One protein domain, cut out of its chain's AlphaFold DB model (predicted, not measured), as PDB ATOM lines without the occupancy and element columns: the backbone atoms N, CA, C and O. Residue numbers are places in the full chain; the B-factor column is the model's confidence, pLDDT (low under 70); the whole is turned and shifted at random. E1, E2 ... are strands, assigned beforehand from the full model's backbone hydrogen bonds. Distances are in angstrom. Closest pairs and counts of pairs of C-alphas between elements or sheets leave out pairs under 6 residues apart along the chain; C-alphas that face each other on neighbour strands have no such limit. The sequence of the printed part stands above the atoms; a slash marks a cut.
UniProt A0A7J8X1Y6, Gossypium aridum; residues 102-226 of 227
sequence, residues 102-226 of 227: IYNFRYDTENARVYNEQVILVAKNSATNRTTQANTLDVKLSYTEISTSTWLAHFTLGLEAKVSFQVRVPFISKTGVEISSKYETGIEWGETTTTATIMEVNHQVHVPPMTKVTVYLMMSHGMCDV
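AT A GLANCE: This is residues 102 to 226 of the 227 residues of a protein of Gossypium aridum (UniProt A0A7J8X1Y6). The domain is a long rod in which two ribbons of paired antiparallel strands, E1 with E7 and E2 with E6, run side by side along most of the length. Tight links from E1 to E2 and from E6 to E7 join the ribbons at one end, while toward the other end lies a looser head made of E3, the small hairpin E4 and E5, and the long links. The printed part has 125 residues, with seven named strands in the order E1 to E7 and no named helix, and its class is all strand. It is only just extended, close to loose, with a radius of gyration of the C-alphas of 20.8 A and spans of 73 by 27 by 21 A.

HOW THE PARTS SIT: After residues 102 to 112 comes E1, residues 113 to 129, which bends by 58 degrees at residue 116. Its neighbour is E7, residues 211 to 225, antiparallel at 164 degrees, with N 113 and O 225 within hydrogen-bond range at 2.9 A and N 129 and O 211 also at 2.9 A. E2, residues 135 to 150, is the antiparallel neighbour of E6, residues 192 to 207, at 167 degrees, with N 141 and O 201 at 2.8 A. Between the two ribbons, E1 and E2 have 13 pairs of C-alphas within 8 A, the closest those of Ala 123 and Tyr 143 at 6.2 A. E3, residues 162 to 167, pairs with no named strand, but its residues 166 to 167 pair antiparallel with residues 184 to 185. It runs on into E4, residues 170 to 173, across a break of 2 residues, at 29 degrees. E4 and E5, residues 176 to 179, form a hairpin, antiparallel at 140 degrees, with N 171 and O 178 at 2.8 A. The closest C-alphas of E4 and E7 are those of Ile 172 and Cys 224, 7.2 A apart. E3 is apart from E1, E2 and E6, for instance.

IN THESE COORDINATES: E1 begins at C-alpha 113 (17.089, 16.764, -17.724) and is 45.9 A long. E2 is 47.8 A long and begins at C-alpha 135 (-8.639, 21.087, 19.539). E3 measures 16.2 A, E4 9.6 A and E5 10.2 A. E6 is 44.6 A long, and E7, 45.8 A long, ends at C-alpha 225 (13.340, 15.057, -20.805).

THE WHOLE: The C-alphas farthest apart are those of Thr 132 and Leu 157, at 73.1 A. The printed part has no cut, and the C-alphas of Ile 102 and Val 226 are 17.1 A apart. The links from E2 to E3, 11 residues, and from E5 to E6, 12 residues, are long. The mean pLDDT of the printed part is 89.2, and residues 154 to 162, of which 162 belongs to E3, are under 70.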
ATOM      1  N   ILE A 102       6.032  -1.876 -29.947       80.44
ATOM      2  CA  ILE A 102       7.276  -1.470 -29.285       80.44
ATOM      3  C   ILE A 102       7.172  -1.881 -27.817       80.44
ATOM      4  O   ILE A 102       6.163  -1.624 -27.160       80.44
ATOM      5  N   TYR A 103       8.205  -2.548 -27.310       83.88
ATOM      6  CA  TYR A 103       8.252  -3.082 -25.952       83.88
ATOM      7  C   TYR A 103       9.651  -2.905 -25.352       83.88
ATOM      8  O   TYR A 103      10.602  -2.590 -26.064       83.88
ATOM      9  N   ASN A 104       9.774  -3.121 -24.039       85.00
ATOM     10  CA  ASN A 104      11.027  -2.994 -23.284       85.00
ATOM     11  C   ASN A 104      11.689  -1.610 -23.387       85.00
ATOM     12  O   ASN A 104      12.896  -1.516 -23.616       85.00
ATOM     13  N   PHE A 105      10.914  -0.543 -23.176       86.94
ATOM     14  CA  PHE A 105      11.464   0.804 -23.008       86.94
ATOM     15  C   PHE A 105      12.501   0.807 -21.882       86.94
ATOM     16  O   PHE A 105      12.244   0.307 -20.784       86.94
ATOM     17  N   ARG A 106      13.676   1.357 -22.180       89.88
ATOM     18  CA  ARG A 106      14.753   1.590 -21.220       89.88
ATOM     19  C   ARG A 106      14.959   3.089 -21.161       89.88
ATOM     20  O   ARG A 106      15.189   3.687 -22.202       89.88
ATOM     21  N   TYR A 107      14.835   3.636 -19.964       92.44
ATOM     22  CA  TYR A 107      14.988   5.056 -19.703       92.44
ATOM     23  C   TYR A 107      16.366   5.295 -19.106       92.44
ATOM     24  O   TYR A 107      16.734   4.616 -18.143       92.44
ATOM     25  N   ASP A 108      17.102   6.255 -19.651       94.44
ATOM     26  CA  ASP A 108      18.345   6.728 -19.047       94.44
ATOM     27  C   ASP A 108      18.042   7.856 -18.052       94.44
ATOM     28  O   ASP A 108      18.172   9.047 -18.339       94.44
ATOM     29  N   THR A 109      17.573   7.474 -16.863       95.06
ATOM     30  CA  THR A 109      17.187   8.432 -15.816       95.06
ATOM     31  C   THR A 109      18.374   9.200 -15.237       95.06
ATOM     32  O   THR A 109      18.175  10.285 -14.697       95.06
ATOM     33  N   GLU A 110      19.596   8.666 -15.339       93.75
ATOM     34  CA  GLU A 110      20.811   9.332 -14.848       93.75
ATOM     35  C   GLU A 110      21.176  10.547 -15.707       93.75
ATOM     36  O   GLU A 110      21.652  11.553 -15.183       93.75
ATOM     37  N   ASN A 111      20.898  10.480 -17.013       95.00
ATOM     38  CA  ASN A 111      21.105  11.580 -17.955       95.00
ATOM     39  C   ASN A 111      19.824  12.380 -18.247       95.00
ATOM     40  O   ASN A 111      19.780  13.165 -19.198       95.00
ATOM     41  N   ALA A 112      18.777  12.202 -17.436       95.88
ATOM     42  CA  ALA A 112      17.542  12.957 -17.578       95.88
ATOM     43  C   ALA A 112      17.738  14.438 -17.219       95.88
ATOM     44  O   ALA A 112      18.445  14.797 -16.274       95.88
ATOM     45  N   ARG A 113      17.056  15.317 -17.953       96.00
ATOM     46  CA  ARG A 113      17.089  16.764 -17.724       96.00
ATOM     47  C   ARG A 113      15.789  17.215 -17.085       96.00
ATOM     48  O   ARG A 113      14.749  17.123 -17.725       96.00
ATOM     49  N   VAL A 114      15.857  17.793 -15.891       96.31
ATOM     50  CA  VAL A 114      14.718  18.466 -15.246       96.31
ATOM     51  C   VAL A 114      14.830  19.980 -15.440       96.31
ATOM     52  O   VAL A 114      15.926  20.543 -15.386       96.31
ATOM     53  N   TYR A 115      13.716  20.642 -15.746       96.31
ATOM     54  CA  TYR A 115      13.674  22.082 -15.994       96.31
ATOM     55  C   TYR A 115      12.282  22.674 -15.725       96.31
ATOM     56  O   TYR A 115      11.299  21.956 -15.556       96.31
ATOM     57  N   ASN A 116      12.201  24.010 -15.685       96.00
ATOM     58  CA  ASN A 116      10.974  24.766 -15.395       96.00
ATOM     59  C   ASN A 116      10.289  24.364 -14.075       96.00
ATOM     60  O   ASN A 116       9.064  24.420 -13.964       96.00
ATOM     61  N   GLU A 117      11.079  23.959 -13.080       94.31
ATOM     62  CA  GLU A 117      10.572  23.607 -11.759       94.31
ATOM     63  C   GLU A 117      10.104  24.846 -10.999       94.31
ATOM     64  O   GLU A 117      10.827  25.835 -10.854       94.31
ATOM     65  N   GLN A 118       8.887  24.773 -10.478       94.12
ATOM     66  CA  GLN A 118       8.291  25.802  -9.643       94.12
ATOM     67  C   GLN A 118       7.388  25.180  -8.584       94.12
ATOM     68  O   GLN A 118       6.761  24.145  -8.801       94.12
ATOM     69  N   VAL A 119       7.284  25.844  -7.435       94.44
ATOM     70  CA  VAL A 119       6.336  25.464  -6.386       94.44
ATOM     71  C   VAL A 119       5.027  26.215  -6.606       94.44
ATOM     72  O   VAL A 119       5.015  27.444  -6.647       94.44
ATOM     73  N   ILE A 120       3.923  25.482  -6.729       94.12
ATOM     74  CA  ILE A 120       2.584  26.025  -6.974       94.12
ATOM     75  C   ILE A 120       1.624  25.682  -5.830       94.12
ATOM     76  O   ILE A 120       1.682  24.598  -5.249       94.12
ATOM     77  N   LEU A 121       0.712  26.609  -5.520       94.56
ATOM     78  CA  LEU A 121      -0.403  26.377  -4.599       94.56
ATOM     79  C   LEU A 121      -1.518  25.630  -5.331       94.56
ATOM     80  O   LEU A 121      -2.170  26.206  -6.198       94.56
ATOM     81  N   VAL A 122      -1.767  24.379  -4.949       94.38
ATOM     82  CA  VAL A 122      -2.721  23.504  -5.651       94.38
ATOM     83  C   VAL A 122      -4.060  23.346  -4.932       94.38
ATOM     84  O   VAL A 122      -5.085  23.137  -5.573       94.38
ATOM     85  N   ALA A 123      -4.081  23.492  -3.605       95.19
ATOM     86  CA  ALA A 123      -5.309  23.458  -2.820       95.19
ATOM     87  C   ALA A 123      -5.168  24.286  -1.542       95.19
ATOM     88  O   ALA A 123      -4.077  24.449  -0.994       95.19
ATOM     89  N   LYS A 124      -6.290  24.792  -1.032       95.94
ATOM     90  CA  LYS A 124      -6.357  25.418   0.291       95.94
ATOM     91  C   LYS A 124      -7.651  25.038   0.982       95.94
ATOM     92  O   LYS A 124      -8.706  25.008   0.352       95.94
ATOM     93  N   ASN A 125      -7.577  24.798   2.279       96.69
ATOM     94  CA  ASN A 125      -8.751  24.590   3.114       96.69
ATOM     95  C   ASN A 125      -8.449  25.067   4.540       96.69
ATOM     96  O   ASN A 125      -7.324  25.450   4.851       96.69
ATOM     97  N   SER A 126      -9.450  25.129   5.409       95.50
ATOM     98  CA  SER A 126      -9.291  25.684   6.749       95.50
ATOM     99  C   SER A 126     -10.112  24.945   7.788       95.50
ATOM    100  O   SER A 126     -11.232  24.529   7.508       95.50
ATOM    101  N   ALA A 127      -9.590  24.901   9.009       96.31
ATOM    102  CA  ALA A 127     -10.296  24.448  10.196       96.31
ATOM    103  C   ALA A 127     -10.486  25.621  11.162       96.31
ATOM    104  O   ALA A 127      -9.606  26.467  11.321       96.31
ATOM    105  N   THR A 128     -11.653  25.698  11.800       97.12
ATOM    106  CA  THR A 128     -11.969  26.757  12.768       97.12
ATOM    107  C   THR A 128     -12.380  26.134  14.088       97.12
ATOM    108  O   THR A 128     -13.342  25.372  14.132       97.12
ATOM    109  N   ASN A 129     -11.687  26.497  15.163       97.31
ATOM    110  CA  ASN A 129     -12.046  26.106  16.515       97.31
ATOM    111  C   ASN A 129     -12.821  27.245  17.183       97.31
ATOM    112  O   ASN A 129     -12.273  28.310  17.455       97.31
ATOM    113  N   ARG A 130     -14.110  27.013  17.436       96.25
ATOM    114  CA  ARG A 130     -15.007  27.966  18.114       96.25
ATOM    115  C   ARG A 130     -15.176  27.671  19.607       96.25
ATOM    116  O   ARG A 130     -16.091  28.193  20.231       96.25
ATOM    117  N   THR A 131     -14.345  26.794  20.159       95.56
ATOM    118  CA  THR A 131     -14.359  26.462  21.583       95.56
ATOM    119  C   THR A 131     -13.300  27.268  22.332       95.56
ATOM    120  O   THR A 131     -12.393  27.854  21.736       95.56
ATOM    121  N   THR A 132     -13.422  27.295  23.657       96.00
ATOM    122  CA  THR A 132     -12.468  27.946  24.565       96.00
ATOM    123  C   THR A 132     -11.258  27.067  24.896       96.00
ATOM    124  O   THR A 132     -10.339  27.528  25.568       96.00
ATOM    125  N   GLN A 133     -11.229  25.821  24.413       96.19
ATOM    126  CA  GLN A 133     -10.122  24.881  24.584       96.19
ATOM    127  C   GLN A 133      -9.471  24.584  23.233       96.19
ATOM    128  O   GLN A 133     -10.094  24.731  22.185       96.19
ATOM    129  N   ALA A 134      -8.195  24.205  23.229       95.12
ATOM    130  CA  ALA A 134      -7.519  23.827  21.994       95.12
ATOM    131  C   ALA A 134      -8.062  22.485  21.473       95.12
ATOM    132  O   ALA A 134      -8.425  21.619  22.267       95.12
ATOM    133  N   ASN A 135      -8.119  22.309  20.152       95.94
ATOM    134  CA  ASN A 135      -8.639  21.087  19.539       95.94
ATOM    135  C   ASN A 135      -7.810  20.689  18.312       95.94
ATOM    136  O   ASN A 135      -7.203  21.545  17.671       95.94
ATOM    137  N   THR A 136      -7.806  19.406  17.969       96.50
ATOM    138  CA  THR A 136      -7.198  18.896  16.738       96.50
ATOM    139  C   THR A 136      -8.306  18.620  15.732       96.50
ATOM    140  O   THR A 136      -9.234  17.869  16.022       96.50
ATOM    141  N   LEU A 137      -8.232  19.253  14.564       95.25
ATOM    142  CA  LEU A 137      -9.249  19.155  13.519       95.25
ATOM    143  C   LEU A 137      -8.632  18.614  12.228       95.25
ATOM    144  O   LEU A 137      -7.502  18.953  11.880       95.25
ATOM    145  N   ASP A 138      -9.402  17.801  11.512       95.69
ATOM    146  CA  ASP A 138      -9.042  17.299  10.189       95.69
ATOM    147  C   ASP A 138      -9.284  18.368   9.117       95.69
ATOM    148  O   ASP A 138     -10.356  18.976   9.040       95.69
ATOM    149  N   VAL A 139      -8.299  18.561   8.244       96.00
ATOM    150  CA  VAL A 139      -8.397  19.397   7.048       96.00
ATOM    151  C   VAL A 139      -8.187  18.517   5.824       96.00
ATOM    152  O   VAL A 139      -7.076  18.071   5.539       96.00
ATOM    153  N   LYS A 140      -9.271  18.300   5.076       95.81
ATOM    154  CA  LYS A 140      -9.248  17.572   3.805       95.81
ATOM    155  C   LYS A 140      -8.897  18.511   2.658       95.81
ATOM    156  O   LYS A 140      -9.521  19.561   2.500       95.81
ATOM    157  N   LEU A 141      -7.921  18.122   1.852       95.62
ATOM    158  CA  LEU A 141      -7.473  18.822   0.655       95.62
ATOM    159  C   LEU A 141      -7.589  17.854  -0.523       95.62
ATOM    160  O   LEU A 141      -7.192  16.697  -0.402       95.62
ATOM    161  N   SER A 142      -8.121  18.327  -1.645       93.94
ATOM    162  CA  SER A 142      -8.158  17.576  -2.898       93.94
ATOM    163  C   SER A 142      -7.594  18.419  -4.035       93.94
ATOM    164  O   SER A 142      -7.765  19.641  -4.064       93.94
ATOM    165  N   TYR A 143      -6.892  17.762  -4.950       93.12
ATOM    166  CA  TYR A 143      -6.327  18.367  -6.149       93.12
ATOM    167  C   TYR A 143      -6.315  17.338  -7.281       93.12
ATOM    168  O   TYR A 143      -6.070  16.159  -7.041       93.12
ATOM    169  N   THR A 144      -6.571  17.785  -8.507       92.94
ATOM    170  CA  THR A 144      -6.415  16.956  -9.705       92.94
ATOM    171  C   THR A 144      -5.089  17.302 -10.358       92.94
ATOM    172  O   THR A 144      -4.949  18.374 -10.947       92.94
ATOM    173  N   GLU A 145      -4.130  16.392 -10.256       89.88
ATOM    174  CA  GLU A 145      -2.865  16.470 -10.971       89.88
ATOM    175  C   GLU A 145      -3.102  16.196 -12.454       89.88
ATOM    176  O   GLU A 145      -3.744  15.208 -12.811       89.88
ATOM    177  N   ILE A 146      -2.602  17.085 -13.309       90.56
ATOM    178  CA  ILE A 146      -2.639  16.935 -14.762       90.56
ATOM    179  C   ILE A 146      -1.197  16.808 -15.231       90.56
ATOM    180  O   ILE A 146      -0.425  17.758 -15.110       90.56
ATOM    181  N   SER A 147      -0.846  15.648 -15.771       91.25
ATOM    182  CA  SER A 147       0.454  15.394 -16.383       91.25
ATOM    183  C   SER A 147       0.301  15.199 -17.886       91.25
ATOM    184  O   SER A 147      -0.742  14.773 -18.381       91.25
ATOM    185  N   THR A 148       1.354  15.528 -18.627       93.44
ATOM    186  CA  THR A 148       1.420  15.321 -20.073       93.44
ATOM    187  C   THR A 148       2.696  14.589 -20.427       93.44
ATOM    188  O   THR A 148       3.744  14.884 -19.854       93.44
ATOM    189  N   SER A 149       2.629  13.677 -21.387       92.31
ATOM    190  CA  SER A 149       3.778  12.881 -21.812       92.31
ATOM    191  C   SER A 149       3.772  12.656 -23.323       92.31
ATOM    192  O   SER A 149       2.712  12.512 -23.935       92.31
ATOM    193  N   THR A 150       4.964  12.643 -23.920       91.62
ATOM    194  CA  THR A 150       5.170  12.485 -25.366       91.62
ATOM    195  C   THR A 150       6.415  11.637 -25.598       91.62
ATOM    196  O   THR A 150       7.460  11.895 -25.007       91.62
ATOM    197  N   TRP A 151       6.327  10.654 -26.496       88.00
ATOM    198  CA  TRP A 151       7.469   9.838 -26.916       88.00
ATOM    199  C   TRP A 151       7.855  10.199 -28.344       88.00
ATOM    200  O   TRP A 151       7.042  10.081 -29.263       88.00
ATOM    201  N   LEU A 152       9.101  10.633 -28.529       83.31
ATOM    202  CA  LEU A 152       9.652  11.042 -29.818       83.31
ATOM    203  C   LEU A 152      10.801  10.113 -30.223       83.31
ATOM    204  O   LEU A 152      11.564   9.647 -29.385       83.31
ATOM    205  N   ALA A 153      10.943   9.859 -31.526       71.75
ATOM    206  CA  ALA A 153      12.114   9.186 -32.088       71.75
ATOM    207  C   ALA A 153      12.869  10.153 -32.992       71.75
ATOM    208  O   ALA A 153      12.277  10.799 -33.857       71.75
ATOM    209  N   HIS A 154      14.194  10.164 -32.875       59.56
ATOM    210  CA  HIS A 154      15.057  10.954 -33.752       59.56
ATOM    211  C   HIS A 154      15.102  10.437 -35.206       59.56
ATOM    212  O   HIS A 154      15.561  11.166 -36.084       59.56
ATOM    213  N   PHE A 155      14.626   9.214 -35.499       54.91
ATOM    214  CA  PHE A 155      14.848   8.586 -36.812       54.91
ATOM    215  C   PHE A 155      13.721   7.690 -37.360       54.91
ATOM    216  O   PHE A 155      13.985   6.686 -38.014       54.91
ATOM    217  N   THR A 156      12.444   8.010 -37.160       54.81
ATOM    218  CA  THR A 156      11.374   7.171 -37.736       54.81
ATOM    219  C   THR A 156      10.870   7.717 -39.072       54.81
ATOM    220  O   THR A 156       9.894   8.459 -39.162       54.81
ATOM    221  N   LEU A 157      11.549   7.324 -40.154       53.88
ATOM    222  CA  LEU A 157      10.926   7.268 -41.480       53.88
ATOM    223  C   LEU A 157       9.824   6.195 -41.432       53.88
ATOM    224  O   LEU A 157      10.110   5.038 -41.139       53.88
ATOM    225  N   GLY A 158       8.573   6.569 -41.707       55.66
ATOM    226  CA  GLY A 158       7.472   5.607 -41.843       55.66
ATOM    227  C   GLY A 158       6.925   5.033 -40.528       55.66
ATOM    228  O   GLY A 158       7.119   3.861 -40.221       55.66
ATOM    229  N   LEU A 159       6.162   5.839 -39.789       56.31
ATOM    230  CA  LEU A 159       5.178   5.360 -38.806       56.31
ATOM    231  C   LEU A 159       3.753   5.589 -39.342       56.31
ATOM    232  O   LEU A 159       2.923   6.193 -38.679       56.31
ATOM    233  N   GLU A 160       3.474   5.175 -40.588       55.28
ATOM    234  CA  GLU A 160       2.081   5.128 -41.079       55.28
ATOM    235  C   GLU A 160       1.313   3.935 -40.475       55.28
ATOM    236  O   GLU A 160       0.091   3.987 -40.367       55.28
ATOM    237  N   ALA A 161       2.014   2.863 -40.082       59.78
ATOM    238  CA  ALA A 161       1.406   1.706 -39.436       59.78
ATOM    239  C   ALA A 161       1.001   2.027 -37.991       59.78
ATOM    240  O   ALA A 161       1.728   2.714 -37.268       59.78
ATOM    241  N   LYS A 162      -0.134   1.472 -37.545       66.25
ATOM    242  CA  LYS A 162      -0.607   1.621 -36.164       66.25
ATOM    243  C   LYS A 162       0.447   1.064 -35.204       66.25
ATOM    244  O   LYS A 162       0.738  -0.136 -35.231       66.25
ATOM    245  N   VAL A 163       1.000   1.926 -34.358       73.38
ATOM    246  CA  VAL A 163       1.944   1.528 -33.310       73.38
ATOM    247  C   VAL A 163       1.196   1.383 -31.998       73.38
ATOM    248  O   VAL A 163       0.466   2.281 -31.593       73.38
ATOM    249  N   SER A 164       1.379   0.247 -31.337       74.75
ATOM    250  CA  SER A 164       0.927   0.040 -29.967       74.75
ATOM    251  C   SER A 164       2.123  -0.163 -29.046       74.75
ATOM    252  O   SER A 164       3.082  -0.863 -29.382       74.75
ATOM    253  N   PHE A 165       2.067   0.448 -27.868       83.75
ATOM    254  CA  PHE A 165       3.044   0.224 -26.813       83.75
ATOM    255  C   PHE A 165       2.412   0.388 -25.434       83.75
ATOM    256  O   PHE A 165       1.334   0.966 -25.277       83.75
ATOM    257  N   GLN A 166       3.098  -0.172 -24.444       87.12
ATOM    258  CA  GLN A 166       2.826   0.051 -23.033       87.12
ATOM    259  C   GLN A 166       4.105   0.562 -22.391       87.12
ATOM    260  O   GLN A 166       5.184   0.008 -22.620       87.12
ATOM    261  N   VAL A 167       3.986   1.613 -21.596       89.88
ATOM    262  CA  VAL A 167       5.130   2.316 -21.008       89.88
ATOM    263  C   VAL A 167       4.888   2.586 -19.542       89.88
ATOM    264  O   VAL A 167       3.752   2.647 -19.086       89.88
ATOM    265  N   ARG A 168       5.975   2.739 -18.797       91.19
ATOM    266  CA  ARG A 168       5.938   3.313 -17.456       91.19
ATOM    267  C   ARG A 168       6.371   4.758 -17.588       91.19
ATOM    268  O   ARG A 168       7.442   5.022 -18.125       91.19
ATOM    269  N   VAL A 169       5.522   5.675 -17.161       91.75
ATOM    270  CA  VAL A 169       5.755   7.105 -17.348       91.75
ATOM    271  C   VAL A 169       6.821   7.580 -16.351       91.75
ATOM    272  O   VAL A 169       6.690   7.298 -15.153       91.75
ATOM    273  N   PRO A 170       7.890   8.252 -16.812       94.19
ATOM    274  CA  PRO A 170       8.828   8.919 -15.921       94.19
ATOM    275  C   PRO A 170       8.159  10.065 -15.155       94.19
ATOM    276  O   PRO A 170       7.276  10.737 -15.683       94.19
ATOM    277  N   PHE A 171       8.598  10.316 -13.928       92.81
ATOM    278  CA  PHE A 171       8.118  11.424 -13.108       92.81
ATOM    279  C   PHE A 171       9.250  12.037 -12.277       92.81
ATOM    280  O   PHE A 171      10.264  11.394 -12.001       92.81
ATOM    281  N   ILE A 172       9.077  13.298 -11.876       93.56
ATOM    282  CA  ILE A 172      10.062  14.040 -11.083       93.56
ATOM    283  C   ILE A 172       9.849  13.721  -9.600       93.56
ATOM    284  O   ILE A 172       8.769  13.939  -9.050       93.56
ATOM    285  N   SER A 173      10.893  13.221  -8.946       90.81
ATOM    286  CA  SER A 173      10.940  12.947  -7.511       90.81
ATOM    287  C   SER A 173      11.936  13.879  -6.808       90.81
ATOM    288  O   SER A 173      12.644  14.665  -7.437       90.81
ATOM    289  N   LYS A 174      12.053  13.758  -5.480       86.38
ATOM    290  CA  LYS A 174      13.072  14.490  -4.703       86.38
ATOM    291  C   LYS A 174      14.506  14.066  -5.036       86.38
ATOM    292  O   LYS A 174      15.432  14.826  -4.776       86.38
ATOM    293  N   THR A 175      14.683  12.846  -5.532       86.81
ATOM    294  CA  THR A 175      15.972  12.202  -5.812       86.81
ATOM    295  C   THR A 175      16.370  12.285  -7.286       86.81
ATOM    296  O   THR A 175      17.442  11.807  -7.644       86.81
ATOM    297  N   GLY A 176      15.545  12.914  -8.127       90.06
ATOM    298  CA  GLY A 176      15.723  12.987  -9.577       90.06
ATOM    299  C   GLY A 176      14.535  12.382 -10.320       90.06
ATOM    300  O   GLY A 176      13.430  12.309  -9.782       90.06
ATOM    301  N   VAL A 177      14.747  11.951 -11.560       95.75
ATOM    302  CA  VAL A 177      13.693  11.307 -12.353       95.75
ATOM    303  C   VAL A 177      13.576   9.833 -11.976       95.75
ATOM    304  O   VAL A 177      14.560   9.099 -11.973       95.75
ATOM    305  N   GLU A 178      12.353   9.398 -11.692       94.88
ATOM    306  CA  GLU A 178      12.014   8.011 -11.386       94.88
ATOM    307  C   GLU A 178      10.985   7.474 -12.384       94.88
ATOM    308  O   GLU A 178      10.314   8.229 -13.085       94.88
ATOM    309  N   ILE A 179      10.858   6.149 -12.466       93.19
ATOM    310  CA  ILE A 179       9.938   5.477 -13.389       93.19
ATOM    311  C   ILE A 179       8.756   4.913 -12.610       93.19
ATOM    312  O   ILE A 179       8.936   4.225 -11.602       93.19
ATOM    313  N   SER A 180       7.536   5.168 -13.087       91.19
ATOM    314  CA  SER A 180       6.332   4.669 -12.426       91.19
ATOM    315  C   SER A 180       6.310   3.134 -12.331       91.19
ATOM    316  O   SER A 180       6.886   2.397 -13.135       91.19
ATOM    317  N   SER A 181       5.621   2.606 -11.318       86.94
ATOM    318  CA  SER A 181       5.472   1.153 -11.147       86.94
ATOM    319  C   SER A 181       4.411   0.542 -12.069       86.94
ATOM    320  O   SER A 181       4.445  -0.662 -12.330       86.94
ATOM    321  N   LYS A 182       3.476   1.361 -12.567       87.19
ATOM    322  CA  LYS A 182       2.322   0.940 -13.368       87.19
ATOM    323  C   LYS A 182       2.566   1.196 -14.848       87.19
ATOM    324  O   LYS A 182       3.055   2.253 -15.227       87.19
ATOM    325  N   TYR A 183       2.173   0.228 -15.669       86.44
ATOM    326  CA  TYR A 183       2.127   0.420 -17.110       86.44
ATOM    327  C   TYR A 183       0.891   1.223 -17.502       86.44
ATOM    328  O   TYR A 183      -0.215   0.940 -17.039       86.44
ATOM    329  N   GLU A 184       1.096   2.178 -18.396       86.12
ATOM    330  CA  GLU A 184       0.058   2.907 -19.105       86.12
ATOM    331  C   GLU A 184      -0.077   2.369 -20.531       86.12
ATOM    332  O   GLU A 184       0.880   1.878 -21.140       86.12
ATOM    333  N   THR A 185      -1.300   2.428 -21.049       83.31
ATOM    334  CA  THR A 185      -1.684   1.911 -22.366       83.31
ATOM    335  C   THR A 185      -2.476   2.971 -23.114       83.31
ATOM    336  O   THR A 185      -3.130   3.790 -22.477       83.31
ATOM    337  N   GLY A 186      -2.509   2.904 -24.446       77.19
ATOM    338  CA  GLY A 186      -3.267   3.869 -25.253       77.19
ATOM    339  C   GLY A 186      -2.512   5.171 -25.524       77.19
ATOM    340  O   GLY A 186      -3.112   6.125 -25.999       77.19
ATOM    341  N   ILE A 187      -1.209   5.190 -25.245       78.81
ATOM    342  CA  ILE A 187      -0.315   6.269 -25.648       78.81
ATOM    343  C   ILE A 187       0.037   6.076 -27.123       78.81
ATOM    344  O   ILE A 187       0.383   4.969 -27.550       78.81
ATOM    345  N   GLU A 188      -0.066   7.152 -27.894       79.12
ATOM    346  CA  GLU A 188       0.283   7.172 -29.311       79.12
ATOM    347  C   GLU A 188       1.680   7.766 -29.516       79.12
ATOM    348  O   GLU A 188       2.098   8.706 -28.841       79.12
ATOM    349  N   TRP A 189       2.446   7.176 -30.436       81.25
ATOM    350  CA  TRP A 189       3.819   7.608 -30.683       81.25
ATOM    351  C   TRP A 189       3.816   8.970 -31.369       81.25
ATOM    352  O   TRP A 189       3.156   9.137 -32.390       81.25
ATOM    353  N   GLY A 190       4.613   9.914 -30.874       80.69
ATOM    354  CA  GLY A 190       4.689  11.263 -31.433       80.69
ATOM    355  C   GLY A 190       3.566  12.206 -31.002       80.69
ATOM    356  O   GLY A 190       3.689  13.403 -31.242       80.69
ATOM    357  N   GLU A 191       2.532  11.699 -30.333       83.50
ATOM    358  CA  GLU A 191       1.410  12.491 -29.833       83.50
ATOM    359  C   GLU A 191       1.547  12.750 -28.330       83.50
ATOM    360  O   GLU A 191       2.126  11.956 -27.580       83.50
ATOM    361  N   THR A 192       1.004  13.877 -27.874       89.62
ATOM    362  CA  THR A 192       0.976  14.220 -26.448       89.62
ATOM    363  C   THR A 192      -0.249  13.606 -25.789       89.62
ATOM    364  O   THR A 192      -1.382  13.922 -26.145       89.62
ATOM    365  N   THR A 193      -0.023  12.765 -24.782       89.50
ATOM    366  CA  THR A 193      -1.086  12.191 -23.949       89.50
ATOM    367  C   THR A 193      -1.195  12.962 -22.639       89.50
ATOM    368  O   THR A 193      -0.178  13.242 -22.004       89.50
ATOM    369  N   THR A 194      -2.424  13.281 -22.225       91.19
ATOM    370  CA  THR A 194      -2.722  13.966 -20.959       91.19
ATOM    371  C   THR A 194      -3.383  13.001 -19.982       91.19
ATOM    372  O   THR A 194      -4.430  12.432 -20.296       91.19
ATOM    373  N   THR A 195      -2.822  12.876 -18.782       87.50
ATOM    374  CA  THR A 195      -3.341  12.027 -17.705       87.50
ATOM    375  C   THR A 195      -3.786  12.902 -16.537       87.50
ATOM    376  O   THR A 195      -3.085  13.831 -16.143       87.50
ATOM    377  N   ALA A 196      -4.968  12.616 -15.985       90.12
ATOM    378  CA  ALA A 196      -5.518  13.324 -14.833       90.12
ATOM    379  C   ALA A 196      -5.677  12.371 -13.641       90.12
ATOM    380  O   ALA A 196      -6.396  11.374 -13.736       90.12
ATOM    381  N   THR A 197      -5.046  12.698 -12.513       87.50
ATOM    382  CA  THR A 197      -5.076  11.891 -11.287       87.50
ATOM    383  C   THR A 197      -5.601  12.720 -10.123       87.50
ATOM    384  O   THR A 197      -5.081  13.790  -9.821       87.50
ATOM    385  N   ILE A 198      -6.637  12.230  -9.442       90.94
ATOM    386  CA  ILE A 198      -7.165  12.882  -8.239       90.94
ATOM    387  C   ILE A 198      -6.306  12.477  -7.042       90.94
ATOM    388  O   ILE A 198      -6.154  11.292  -6.747       90.94
ATOM    389  N   MET A 199      -5.781  13.472  -6.337       89.56
ATOM    390  CA  MET A 199      -5.057  13.319  -5.084       89.56
ATOM    391  C   MET A 199      -5.891  13.883  -3.938       89.56
ATOM    392  O   MET A 199      -6.363  15.019  -3.997       89.56
ATOM    393  N   GLU A 200      -6.031  13.101  -2.870       93.44
ATOM    394  CA  GLU A 200      -6.697  13.516  -1.638       93.44
ATOM    395  C   GLU A 200      -5.750  13.353  -0.451       93.44
ATOM    396  O   GLU A 200      -5.101  12.320  -0.286       93.44
ATOM    397  N   VAL A 201      -5.680  14.380   0.392       92.25
ATOM    398  CA  VAL A 201      -4.874  14.384   1.613       92.25
ATOM    399  C   VAL A 201      -5.751  14.832   2.772       92.25
ATOM    400  O   VAL A 201      -6.404  15.874   2.705       92.25
ATOM    401  N   ASN A 202      -5.742  14.060   3.857       93.94
ATOM    402  CA  ASN A 202      -6.318  14.476   5.129       93.94
ATOM    403  C   ASN A 202      -5.186  14.847   6.091       93.94
ATOM    404  O   ASN A 202      -4.318  14.020   6.365       93.94
ATOM    405  N   HIS A 203      -5.180  16.086   6.577       93.56
ATOM    406  CA  HIS A 203      -4.143  16.590   7.472       93.56
ATOM    407  C   HIS A 203      -4.738  17.026   8.811       93.56
ATOM    408  O   HIS A 203      -5.652  17.846   8.851       93.56
ATOM    409  N   GLN A 204      -4.191  16.502   9.907       95.19
ATOM    410  CA  GLN A 204      -4.578  16.894  11.258       95.19
ATOM    411  C   GLN A 204      -3.830  18.148  11.687       95.19
ATOM    412  O   GLN A 204      -2.601  18.166  11.710       95.19
ATOM    413  N   VAL A 205      -4.579  19.181  12.068       95.75
ATOM    414  CA  VAL A 205      -4.017  20.443  12.554       95.75
ATOM    415  C   VAL A 205      -4.482  20.745  13.967       95.75
ATOM    416  O   VAL A 205      -5.663  20.628  14.295       95.75
ATOM    417  N   HIS A 206      -3.543  21.177  14.804       96.69
ATOM    418  CA  HIS A 206      -3.857  21.733  16.112       96.69
ATOM    419  C   HIS A 206      -4.370  23.168  15.950       96.69
ATOM    420  O   HIS A 206      -3.688  24.022  15.383       96.69
ATOM    421  N   VAL A 207      -5.580  23.433  16.436       97.06
ATOM    422  CA  VAL A 207      -6.266  24.719  16.298       97.06
ATOM    423  C   VAL A 207      -6.502  25.306  17.695       97.06
ATOM    424  O   VAL A 207      -7.323  24.772  18.453       97.06
ATOM    425  N   PRO A 208      -5.810  26.404  18.057       97.75
ATOM    426  CA  PRO A 208      -5.994  27.073  19.343       97.75
ATOM    427  C   PRO A 208      -7.446  27.521  19.582       97.75
ATOM    428  O   PRO A 208      -8.223  27.615  18.623       97.75
ATOM    429  N   PRO A 209      -7.823  27.827  20.838       97.69
ATOM    430  CA  PRO A 209      -9.131  28.390  21.153       97.69
ATOM    431  C   PRO A 209      -9.474  29.586  20.263       97.69
ATOM    432  O   PRO A 209      -8.612  30.419  19.970       97.69
ATOM    433  N   MET A 210     -10.738  29.683  19.854       96.94
ATOM    434  CA  MET A 210     -11.285  30.834  19.119       96.94
ATOM    435  C   MET A 210     -10.489  31.250  17.863       96.94
ATOM    436  O   MET A 210     -10.495  32.420  17.481       96.94
ATOM    437  N   THR A 211      -9.805  30.306  17.207       97.56
ATOM    438  CA  THR A 211      -8.886  30.578  16.090       97.56
ATOM    439  C   THR A 211      -9.287  29.817  14.821       97.56
ATOM    440  O   THR A 211      -9.901  28.748  14.869       97.56
ATOM    441  N   LYS A 212      -8.916  30.363  13.657       96.69
ATOM    442  CA  LYS A 212      -8.990  29.697  12.351       96.69
ATOM    443  C   LYS A 212      -7.583  29.418  11.828       96.69
ATOM    444  O   LYS A 212      -6.784  30.341  11.702       96.69
ATOM    445  N   VAL A 213      -7.314  28.168  11.462       97.06
ATOM    446  CA  VAL A 213      -6.078  27.740  10.794       97.06
ATOM    447  C   VAL A 213      -6.391  27.455   9.329       97.06
ATOM    448  O   VAL A 213      -7.361  26.765   9.019       97.06
ATOM    449  N   THR A 214      -5.578  27.997   8.422       96.56
ATOM    450  CA  THR A 214      -5.667  27.727   6.978       96.56
ATOM    451  C   THR A 214      -4.471  26.888   6.561       96.56
ATOM    452  O   THR A 214      -3.335  27.239   6.870       96.56
ATOM    453  N   VAL A 215      -4.736  25.790   5.865       96.44
ATOM    454  CA  VAL A 215      -3.729  24.877   5.328       96.44
ATOM    455  C   VAL A 215      -3.643  25.088   3.824       96.44
ATOM    456  O   VAL A 215      -4.663  25.138   3.131       96.44
ATOM    457  N   TYR A 216      -2.415  25.201   3.336       95.44
ATOM    458  CA  TYR A 216      -2.081  25.357   1.930       95.44
ATOM    459  C   TYR A 216      -1.329  24.111   1.463       95.44
ATOM    460  O   TYR A 216      -0.328  23.736   2.071       95.44
ATOM    461  N   LEU A 217      -1.805  23.473   0.395       93.94
ATOM    462  CA  LEU A 217      -1.107  22.374  -0.261       93.94
ATOM    463  C   LEU A 217      -0.247  22.945  -1.385       93.94
ATOM    464  O   LEU A 217      -0.777  23.476  -2.362       93.94
ATOM    465  N   MET A 218       1.067  22.833  -1.227       92.94
ATOM    466  CA  MET A 218       2.048  23.246  -2.226       92.94
ATOM    467  C   MET A 218       2.621  22.011  -2.917       92.94
ATOM    468  O   MET A 218       2.941  21.029  -2.247       92.94
ATOM    469  N   MET A 219       2.771  22.064  -4.237       90.62
ATOM    470  CA  MET A 219       3.381  20.997  -5.032       90.62
ATOM    471  C   MET A 219       4.469  21.556  -5.939       90.62
ATOM    472  O   MET A 219       4.403  22.710  -6.355       90.62
ATOM    473  N   SER A 220       5.471  20.729  -6.231       91.31
ATOM    474  CA  SER A 220       6.473  21.047  -7.248       91.31
ATOM    475  C   SER A 220       5.920  20.643  -8.608       91.31
ATOM    476  O   SER A 220       5.420  19.534  -8.764       91.31
ATOM    477  N   HIS A 221       5.991  21.551  -9.568       91.75
ATOM    478  CA  HIS A 221       5.573  21.346 -10.945       91.75
ATOM    479  C   HIS A 221       6.757  21.664 -11.850       91.75
ATOM    480  O   HIS A 221       7.323  22.752 -11.750       91.75
ATOM    481  N   GLY A 222       7.108  20.749 -12.748       94.69
ATOM    482  CA  GLY A 222       8.240  20.900 -13.655       94.69
ATOM    483  C   GLY A 222       8.104  20.014 -14.884       94.69
ATOM    484  O   GLY A 222       7.105  19.320 -15.061       94.69
ATOM    485  N   MET A 223       9.119  20.061 -15.739       95.94
ATOM    486  CA  MET A 223       9.229  19.252 -16.950       95.94
ATOM    487  C   MET A 223      10.497  18.403 -16.880       95.94
ATOM    488  O   MET A 223      11.494  18.830 -16.292       95.94
ATOM    489  N   CYS A 224      10.471  17.217 -17.488       96.00
ATOM    490  CA  CYS A 224      11.664  16.399 -17.645       96.00
ATOM    491  C   CYS A 224      11.767  15.781 -19.041       96.00
ATOM    492  O   CYS A 224      10.789  15.235 -19.548       96.00
ATOM    493  N   ASP A 225      12.974  15.810 -19.606       95.38
ATOM    494  CA  ASP A 225      13.340  15.057 -20.805       95.38
ATOM    495  C   ASP A 225      14.156  13.833 -20.383       95.38
ATOM    496  O   ASP A 225      15.149  13.966 -19.661       95.38
ATOM    497  N   VAL A 226      13.741  12.646 -20.827       94.50
ATOM    498  CA  VAL A 226      14.378  11.368 -20.479       94.50
ATOM    499  C   VAL A 226      14.761  10.643 -21.768       94.50
ATOM    500  O   VAL A 226      13.856  10.342 -22.551       94.50
TER     501      VAL A 226